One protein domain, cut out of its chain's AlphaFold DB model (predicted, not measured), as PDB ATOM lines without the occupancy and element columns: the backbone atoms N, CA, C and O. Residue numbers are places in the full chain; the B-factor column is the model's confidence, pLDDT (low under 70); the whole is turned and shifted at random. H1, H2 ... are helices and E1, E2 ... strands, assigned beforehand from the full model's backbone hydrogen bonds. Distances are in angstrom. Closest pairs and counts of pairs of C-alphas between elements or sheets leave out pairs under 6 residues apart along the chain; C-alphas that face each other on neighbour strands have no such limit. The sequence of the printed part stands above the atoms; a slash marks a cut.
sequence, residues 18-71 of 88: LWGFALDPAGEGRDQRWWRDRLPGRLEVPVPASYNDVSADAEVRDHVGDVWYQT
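Overview. This is residues 18 to 71 of the 88 residues of the protein "Beta-galactosidase/beta-glucuronidase" of Saccharopolyspora hordei (UniProt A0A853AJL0). With little regular structure, this is a small, strongly twisted three-stranded sheet between a wide loop, residues 25 to 42, and a second loop holding the short helix H1. The 54 printed residues run E1, E2, H1, E3; the sheet, E2 - E1 - E3, is antiparallel. The class is mostly strand, with 21 residues in named elements; the whole is compact, radius of gyration of the C-alphas 10.8 A, spans 28 by 22 by 16 A.

Along the chain. E1, residues 18 to 24, spans 19.0 A from C-alpha 18 at (-16.265, -31.612, 23.267). E2 is residues 43 to 47, H1 58 to 61, and E3 66 to 70, ending at C-alpha 70 (-8.516, -31.505, 28.541).

Arrangement. E1 and E2 form a hairpin; N 21 and O 43 are 2.9 A apart, within hydrogen-bond range. E1 and E3 are antiparallel at 152 degrees, with N 20 and O 70 at 2.8 A. E2, H1 and E3 make a split strand-helix-strand unit, E1 between its two strands, with a right-handed crossover. H1, too short for an O i to N i+4 pair, has its one O i to N i+3 pair within range. H1 is only just not on the sheet, with 4 pairs of C-alphas within 10 A.

Size, cuts and confidence. The farthest C-alphas, of Arg 36 and Ala 56, are 29.3 A apart. The E1 to E2 link is long. The printed part has no cut, and no printed residue is under 70 in pLDDT.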
ATOM      1  N   LEU A  18     -17.505 -31.194  23.922       95.31
ATOM      2  CA  LEU A  18     -16.265 -31.612  23.267       95.31
ATOM      3  C   LEU A  18     -15.059 -31.243  24.127       95.31
ATOM      4  O   LEU A  18     -14.954 -30.122  24.625       95.31
ATOM      5  N   TRP A  19     -14.180 -32.215  24.333       96.50
ATOM      6  CA  TRP A  19     -12.955 -32.066  25.108       96.50
ATOM      7  C   TRP A  19     -11.764 -32.374  24.211       96.50
ATOM      8  O   TRP A  19     -11.837 -33.299  23.405       96.50
ATOM      9  N   GLY A  20     -10.662 -31.648  24.389       96.50
ATOM     10  CA  GLY A  20      -9.391 -31.995  23.764       96.50
ATOM     11  C   GLY A  20      -8.916 -33.362  24.250       96.50
ATOM     12  O   GLY A  20      -9.057 -33.686  25.433       96.50
ATOM     13  N   PHE A  21      -8.366 -34.152  23.334       96.69
ATOM     14  CA  PHE A  21      -8.028 -35.549  23.565       96.69
ATOM     15  C   PHE A  21      -6.667 -35.908  22.975       96.69
ATOM     16  O   PHE A  21      -6.326 -35.468  21.875       96.69
ATOM     17  N   ALA A  22      -5.905 -36.731  23.693       96.31
ATOM     18  CA  ALA A  22      -4.654 -37.303  23.208       96.31
ATOM     19  C   ALA A  22      -4.455 -38.726  23.747       96.31
ATOM     20  O   ALA A  22      -4.695 -38.992  24.928       96.31
ATOM     21  N   LEU A  23      -3.984 -39.625  22.885       95.62
ATOM     22  CA  LEU A  23      -3.473 -40.933  23.288       95.62
ATOM     23  C   LEU A  23      -2.032 -40.786  23.779       95.62
ATOM     24  O   LEU A  23      -1.270 -39.994  23.223       95.62
ATOM     25  N   ASP A  24      -1.648 -41.573  24.782       95.94
ATOM     26  CA  ASP A  24      -0.280 -41.610  25.304       95.94
ATOM     27  C   ASP A  24       0.316 -43.026  25.189       95.94
ATOM     28  O   ASP A  24       0.520 -43.705  26.198       95.94
ATOM     29  N   PRO A  25       0.557 -43.528  23.959       94.06
ATOM     30  CA  PRO A  25       1.060 -44.888  23.749       94.06
ATOM     31  C   PRO A  25       2.492 -45.076  24.271       94.06
ATOM     32  O   PRO A  25       2.878 -46.190  24.612       94.06
ATOM     33  N   ALA A  26       3.275 -43.994  24.344       94.75
ATOM     34  CA  ALA A  26       4.638 -44.004  24.872       94.75
ATOM     35  C   ALA A  26       4.708 -43.752  26.392       94.75
ATOM     36  O   ALA A  26       5.782 -43.894  26.976       94.75
ATOM     37  N   GLY A  27       3.594 -43.396  27.043       95.38
ATOM     38  CA  GLY A  27       3.542 -43.090  28.478       95.38
ATOM     39  C   GLY A  27       4.302 -41.819  28.880       95.38
ATOM     40  O   GLY A  27       4.711 -41.677  30.032       95.38
ATOM     41  N   GLU A  28       4.521 -40.897  27.946       95.81
ATOM     42  CA  GLU A  28       5.369 -39.715  28.114       95.81
ATOM     43  C   GLU A  28       4.612 -38.482  28.620       95.81
ATOM     44  O   GLU A  28       5.231 -37.504  29.053       95.81
ATOM     45  N   GLY A  29       3.276 -38.508  28.616       96.12
ATOM     46  CA  GLY A  29       2.456 -37.344  28.950       96.12
ATOM     47  C   GLY A  29       2.676 -36.842  30.375       96.12
ATOM     48  O   GLY A  29       2.584 -35.636  30.643       96.12
ATOM     49  N   ARG A  30       3.046 -37.744  31.298       95.94
ATOM     50  CA  ARG A  30       3.409 -37.363  32.669       95.94
ATOM     51  C   ARG A  30       4.755 -36.643  32.734       95.94
ATOM     52  O   ARG A  30       4.835 -35.563  33.325       95.94
ATOM     53  N   ASP A  31       5.775 -37.203  32.094       97.31
ATOM     54  CA  ASP A  31       7.147 -36.682  32.111       97.31
ATOM     55  C   ASP A  31       7.262 -35.351  31.360       97.31
ATOM     56  O   ASP A  31       7.916 -34.410  31.823       97.31
ATOM     57  N   GLN A  32       6.543 -35.232  30.244       96.81
ATOM     58  CA  GLN A  32       6.449 -34.006  29.452       96.81
ATOM     59  C   GLN A  32       5.461 -32.985  30.021       96.81
ATOM     60  O   GLN A  32       5.466 -31.821  29.618       96.81
ATOM     61  N   ARG A  33       4.657 -33.379  31.012       97.06
ATOM     62  CA  ARG A  33       3.770 -32.496  31.776       97.06
ATOM     63  C   ARG A  33       2.660 -31.871  30.936       97.06
ATOM     64  O   ARG A  33       2.367 -30.684  31.087       97.06
ATOM     65  N   TRP A  34       2.000 -32.687  30.115       96.50
ATOM     66  CA  TRP A  34       0.972 -32.254  29.159       96.50
ATOM     67  C   TRP A  34      -0.194 -31.464  29.775       96.50
ATOM     68  O   TRP A  34      -0.832 -30.686  29.081       96.50
ATOM     69  N   TRP A  35      -0.455 -31.581  31.081       95.25
ATOM     70  CA  TRP A  35      -1.497 -30.800  31.763       95.25
ATOM     71  C   TRP A  35      -1.183 -29.302  31.921       95.25
ATOM     72  O   TRP A  35      -2.064 -28.544  32.325       95.25
ATOM     73  N   ARG A  36       0.069 -28.876  31.699       96.19
ATOM     74  CA  ARG A  36       0.477 -27.468  31.846       96.19
ATOM     75  C   ARG A  36       0.122 -26.610  30.636       96.19
ATOM     76  O   ARG A  36      -0.101 -25.418  30.809       96.19
ATOM     77  N   ASP A  37       0.061 -27.219  29.460       94.00
ATOM     78  CA  ASP A  37      -0.166 -26.551  28.182       94.00
ATOM     79  C   ASP A  37      -1.293 -27.246  27.411       94.00
ATOM     80  O   ASP A  37      -1.982 -28.128  27.928       94.00
ATOM     81  N   ARG A  38      -1.537 -26.816  26.173       93.81
ATOM     82  CA  ARG A  38      -2.488 -27.494  25.289       93.81
ATOM     83  C   ARG A  38      -1.998 -28.914  24.997       93.81
ATOM     84  O   ARG A  38      -0.832 -29.086  24.646       93.81
ATOM     85  N   LEU A  39      -2.896 -29.899  25.085       95.62
ATOM     86  CA  LEU A  39      -2.579 -31.280  24.709       95.62
ATOM     87  C   LEU A  39      -2.013 -31.355  23.277       95.62
ATOM     88  O   LEU A  39      -2.472 -30.612  22.399       95.62
ATOM     89  N   PRO A  40      -1.036 -32.244  23.024       89.31
ATOM     90  CA  PRO A  40      -0.517 -32.458  21.682       89.31
ATOM     91  C   PRO A  40      -1.602 -33.029  20.763       89.31
ATOM     92  O   PRO A  40      -2.450 -33.819  21.172       89.31
ATOM     93  N   GLY A  41      -1.567 -32.623  19.494       86.12
ATOM     94  CA  GLY A  41      -2.571 -33.009  18.505       86.12
ATOM     95  C   GLY A  41      -3.777 -32.067  18.450       86.12
ATOM     96  O   GLY A  41      -3.731 -30.909  18.874       86.12
ATOM     97  N   ARG A  42      -4.845 -32.534  17.797       83.94
ATOM     98  CA  ARG A  42      -6.069 -31.754  17.529       83.94
ATOM     99  C   ARG A  42      -7.350 -32.580  17.672       83.94
ATOM    100  O   ARG A  42      -8.383 -32.168  17.157       83.94
ATOM    101  N   LEU A  43      -7.278 -33.746  18.314       91.25
ATOM    102  CA  LEU A  43      -8.448 -34.596  18.491       91.25
ATOM    103  C   LEU A  43      -9.363 -34.002  19.560       91.25
ATOM    104  O   LEU A  43      -8.901 -33.483  20.578       91.25
ATOM    105  N   GLU A  44     -10.661 -34.107  19.314       95.06
ATOM    106  CA  GLU A  44     -11.700 -33.792  20.281       95.06
ATOM    107  C   GLU A  44     -12.648 -34.982  20.394       95.06
ATOM    108  O   GLU A  44     -12.957 -35.637  19.397       95.06
ATOM    109  N   VAL A  45     -13.114 -35.258  21.608       96.38
ATOM    110  CA  VAL A  45     -14.051 -36.353  21.886       96.38
ATOM    111  C   VAL A  45     -15.249 -35.835  22.683       96.38
ATOM    112  O   VAL A  45     -15.089 -34.937  23.520       96.38
ATOM    113  N   PRO A  46     -16.462 -36.361  22.438       96.69
ATOM    114  CA  PRO A  46     -17.635 -35.998  23.211       96.69
ATOM    115  C   PRO A  46     -17.574 -36.612  24.612       96.69
ATOM    116  O   PRO A  46     -17.208 -37.769  24.797       96.69
ATOM    117  N   VAL A  47     -18.006 -35.841  25.603       96.25
ATOM    118  CA  VAL A  47     -18.199 -36.279  26.986       96.25
ATOM    119  C   VAL A  47     -19.644 -35.954  27.384       96.25
ATOM    120  O   VAL A  47     -20.075 -34.815  27.200       96.25
ATOM    121  N   PRO A  48     -20.417 -36.909  27.939       95.25
ATOM    122  CA  PRO A  48     -20.030 -38.283  28.256       95.25
ATOM    123  C   PRO A  48     -20.098 -39.215  27.033       95.25
ATOM    124  O   PRO A  48     -21.142 -39.333  26.400       95.25
ATOM    125  N   ALA A  49     -19.009 -39.928  26.756       94.88
ATOM    126  CA  ALA A  49     -18.967 -41.075  25.854       94.88
ATOM    127  C   ALA A  49     -17.718 -41.918  26.161       94.88
ATOM    128  O   ALA A  49     -16.777 -41.428  26.786       94.88
ATOM    129  N   SER A  50     -17.711 -43.177  25.722       94.50
ATOM    130  CA  SER A  50     -16.459 -43.931  25.594       94.50
ATOM    131  C   SER A  50     -15.722 -43.444  24.350       94.50
ATOM    132  O   SER A  50     -16.363 -43.269  23.319       94.50
ATOM    133  N   TYR A  51     -14.405 -43.241  24.414       94.75
ATOM    134  CA  TYR A  51     -13.637 -42.759  23.259       94.75
ATOM    135  C   TYR A  51     -13.426 -43.831  22.184       94.75
ATOM    136  O   TYR A  51     -13.259 -43.482  21.019       94.75
ATOM    137  N   ASN A  52     -13.454 -45.116  22.558       95.00
ATOM    138  CA  ASN A  52     -13.075 -46.229  21.680       95.00
ATOM    139  C   ASN A  52     -13.924 -46.313  20.402       95.00
ATOM    140  O   ASN A  52     -13.416 -46.725  19.366       95.00
ATOM    141  N   ASP A  53     -15.190 -45.892  20.473       92.94
ATOM    142  CA  ASP A  53     -16.148 -45.985  19.364       92.94
ATOM    143  C   ASP A  53     -16.476 -44.617  18.737       92.94
ATOM    144  O   ASP A  53     -17.348 -44.513  17.875       92.94
ATOM    145  N   VAL A  54     -15.814 -43.541  19.182       91.81
ATOM    146  CA  VAL A  54     -16.050 -42.182  18.660       91.81
ATOM    147  C   VAL A  54     -15.422 -42.016  17.280       91.81
ATOM    148  O   VAL A  54     -16.026 -41.417  16.390       91.81
ATOM    149  N   SER A  55     -14.210 -42.537  17.097       88.62
ATOM    150  CA  SER A  55     -13.510 -42.540  15.814       88.62
ATOM    151  C   SER A  55     -13.553 -43.921  15.169       88.62
ATOM    152  O   SER A  55     -13.518 -44.931  15.861       88.62
ATOM    153  N   ALA A  56     -13.506 -43.970  13.838       90.25
ATOM    154  CA  ALA A  56     -13.333 -45.216  13.084       90.25
ATOM    155  C   ALA A  56     -11.870 -45.716  13.041       90.25
ATOM    156  O   ALA A  56     -11.540 -46.584  12.234       90.25
ATOM    157  N   ASP A  57     -10.988 -45.142  13.862       91.94
ATOM    158  CA  ASP A  57      -9.566 -45.474  13.911       91.94
ATOM    159  C   ASP A  57      -9.316 -46.671  14.841       91.94
ATOM    160  O   ASP A  57      -9.661 -46.640  16.026       91.94
ATOM    161  N   ALA A  58      -8.712 -47.728  14.296       93.25
ATOM    162  CA  ALA A  58      -8.382 -48.931  15.047       93.25
ATOM    163  C   ALA A  58      -7.330 -48.667  16.133       93.25
ATOM    164  O   ALA A  58      -7.410 -49.283  17.193       93.25
ATOM    165  N   GLU A  59      -6.398 -47.731  15.915       91.69
ATOM    166  CA  GLU A  59      -5.399 -47.371  16.929       91.69
ATOM    167  C   GLU A  59      -6.065 -46.736  18.151       91.69
ATOM    168  O   GLU A  59      -5.688 -47.036  19.280       91.69
ATOM    169  N   VAL A  60      -7.105 -45.921  17.947       92.56
ATOM    170  CA  VAL A  60      -7.891 -45.327  19.040       92.56
ATOM    171  C   VAL A  60      -8.754 -46.379  19.730       92.56
ATOM    172  O   VAL A  60      -8.804 -46.429  20.960       92.56
ATOM    173  N   ARG A  61      -9.437 -47.226  18.954       95.31
ATOM    174  CA  ARG A  61     -10.343 -48.253  19.484       95.31
ATOM    175  C   ARG A  61      -9.607 -49.273  20.347       95.31
ATOM    176  O   ARG A  61     -10.083 -49.600  21.434       95.31
ATOM    177  N   ASP A  62      -8.459 -49.740  19.868       96.06
ATOM    178  CA  ASP A  62      -7.689 -50.821  20.483       96.06
ATOM    179  C   ASP A  62      -6.549 -50.285  21.374       96.06
ATOM    180  O   ASP A  62      -5.710 -51.061  21.836       96.06
ATOM    181  N   HIS A  63      -6.518 -48.969  21.641       95.19
ATOM    182  CA  HIS A  63      -5.496 -48.329  22.473       95.19
ATOM    183  C   HIS A  63      -5.445 -48.936  23.876       95.19
ATOM    184  O   HIS A  63      -6.448 -48.977  24.596       95.19
ATOM    185  N   VAL A  64      -4.239 -49.318  24.297       95.88
ATOM    186  CA  VAL A  64      -3.935 -49.774  25.654       95.88
ATOM    187  C   VAL A  64      -2.894 -48.839  26.250       95.88
ATOM    188  O   VAL A  64      -1.761 -48.778  25.780       95.88
ATOM    189  N   GLY A  65      -3.269 -48.131  27.310       95.25
ATOM    190  CA  GLY A  65      -2.389 -47.188  27.989       95.25
ATOM    191  C   GLY A  65      -3.157 -45.997  28.536       95.25
ATOM    192  O   GLY A  65      -4.388 -46.009  28.611       95.25
ATOM    193  N   ASP A  66      -2.419 -44.957  28.914       96.75
ATOM    194  CA  ASP A  66      -3.022 -43.712  29.364       96.75
ATOM    195  C   ASP A  66      -3.613 -42.931  28.181       96.75
ATOM    196  O   ASP A  66      -3.146 -42.990  27.038       96.75
ATOM    197  N   VAL A  67      -4.668 -42.182  28.480       96.56
ATOM    198  CA  VAL A  67      -5.294 -41.213  27.582       96.56
ATOM    199  C   VAL A  67      -5.519 -39.923  28.354       96.56
ATOM    200  O   VAL A  67      -5.783 -39.940  29.560       96.56
ATOM    201  N   TRP A  68      -5.426 -38.796  27.663       97.31
ATOM    202  CA  TRP A  68      -5.528 -37.474  28.264       97.31
ATOM    203  C   TRP A  68      -6.762 -36.751  27.743       97.31
ATOM    204  O   TRP A  68      -6.983 -36.669  26.539       97.31
ATOM    205  N   TYR A  69      -7.532 -36.191  28.673       96.81
ATOM    206  CA  TYR A  69      -8.675 -35.325  28.397       96.81
ATOM    207  C   TYR A  69      -8.390 -33.929  28.940       96.81
ATOM    208  O   TYR A  69      -7.963 -33.777  30.087       96.81
ATOM    209  N   GLN A  70      -8.669 -32.901  28.146       96.25
ATOM    210  CA  GLN A  70      -8.516 -31.505  28.541       96.25
ATOM    211  C   GLN A  70      -9.759 -30.710  28.150       96.25
ATOM    212  O   GLN A  70     -10.202 -30.733  27.005       96.25
ATOM    213  N   THR A  71     -10.317 -29.973  29.105       94.56
ATOM    214  CA  THR A  71     -11.398 -29.020  28.851       94.56
ATOM    215  C   THR A  71     -11.195 -27.761  29.672       94.56
ATOM    216  O   THR A  71     -10.461 -27.751  30.665       94.56
TER     217      THR A  71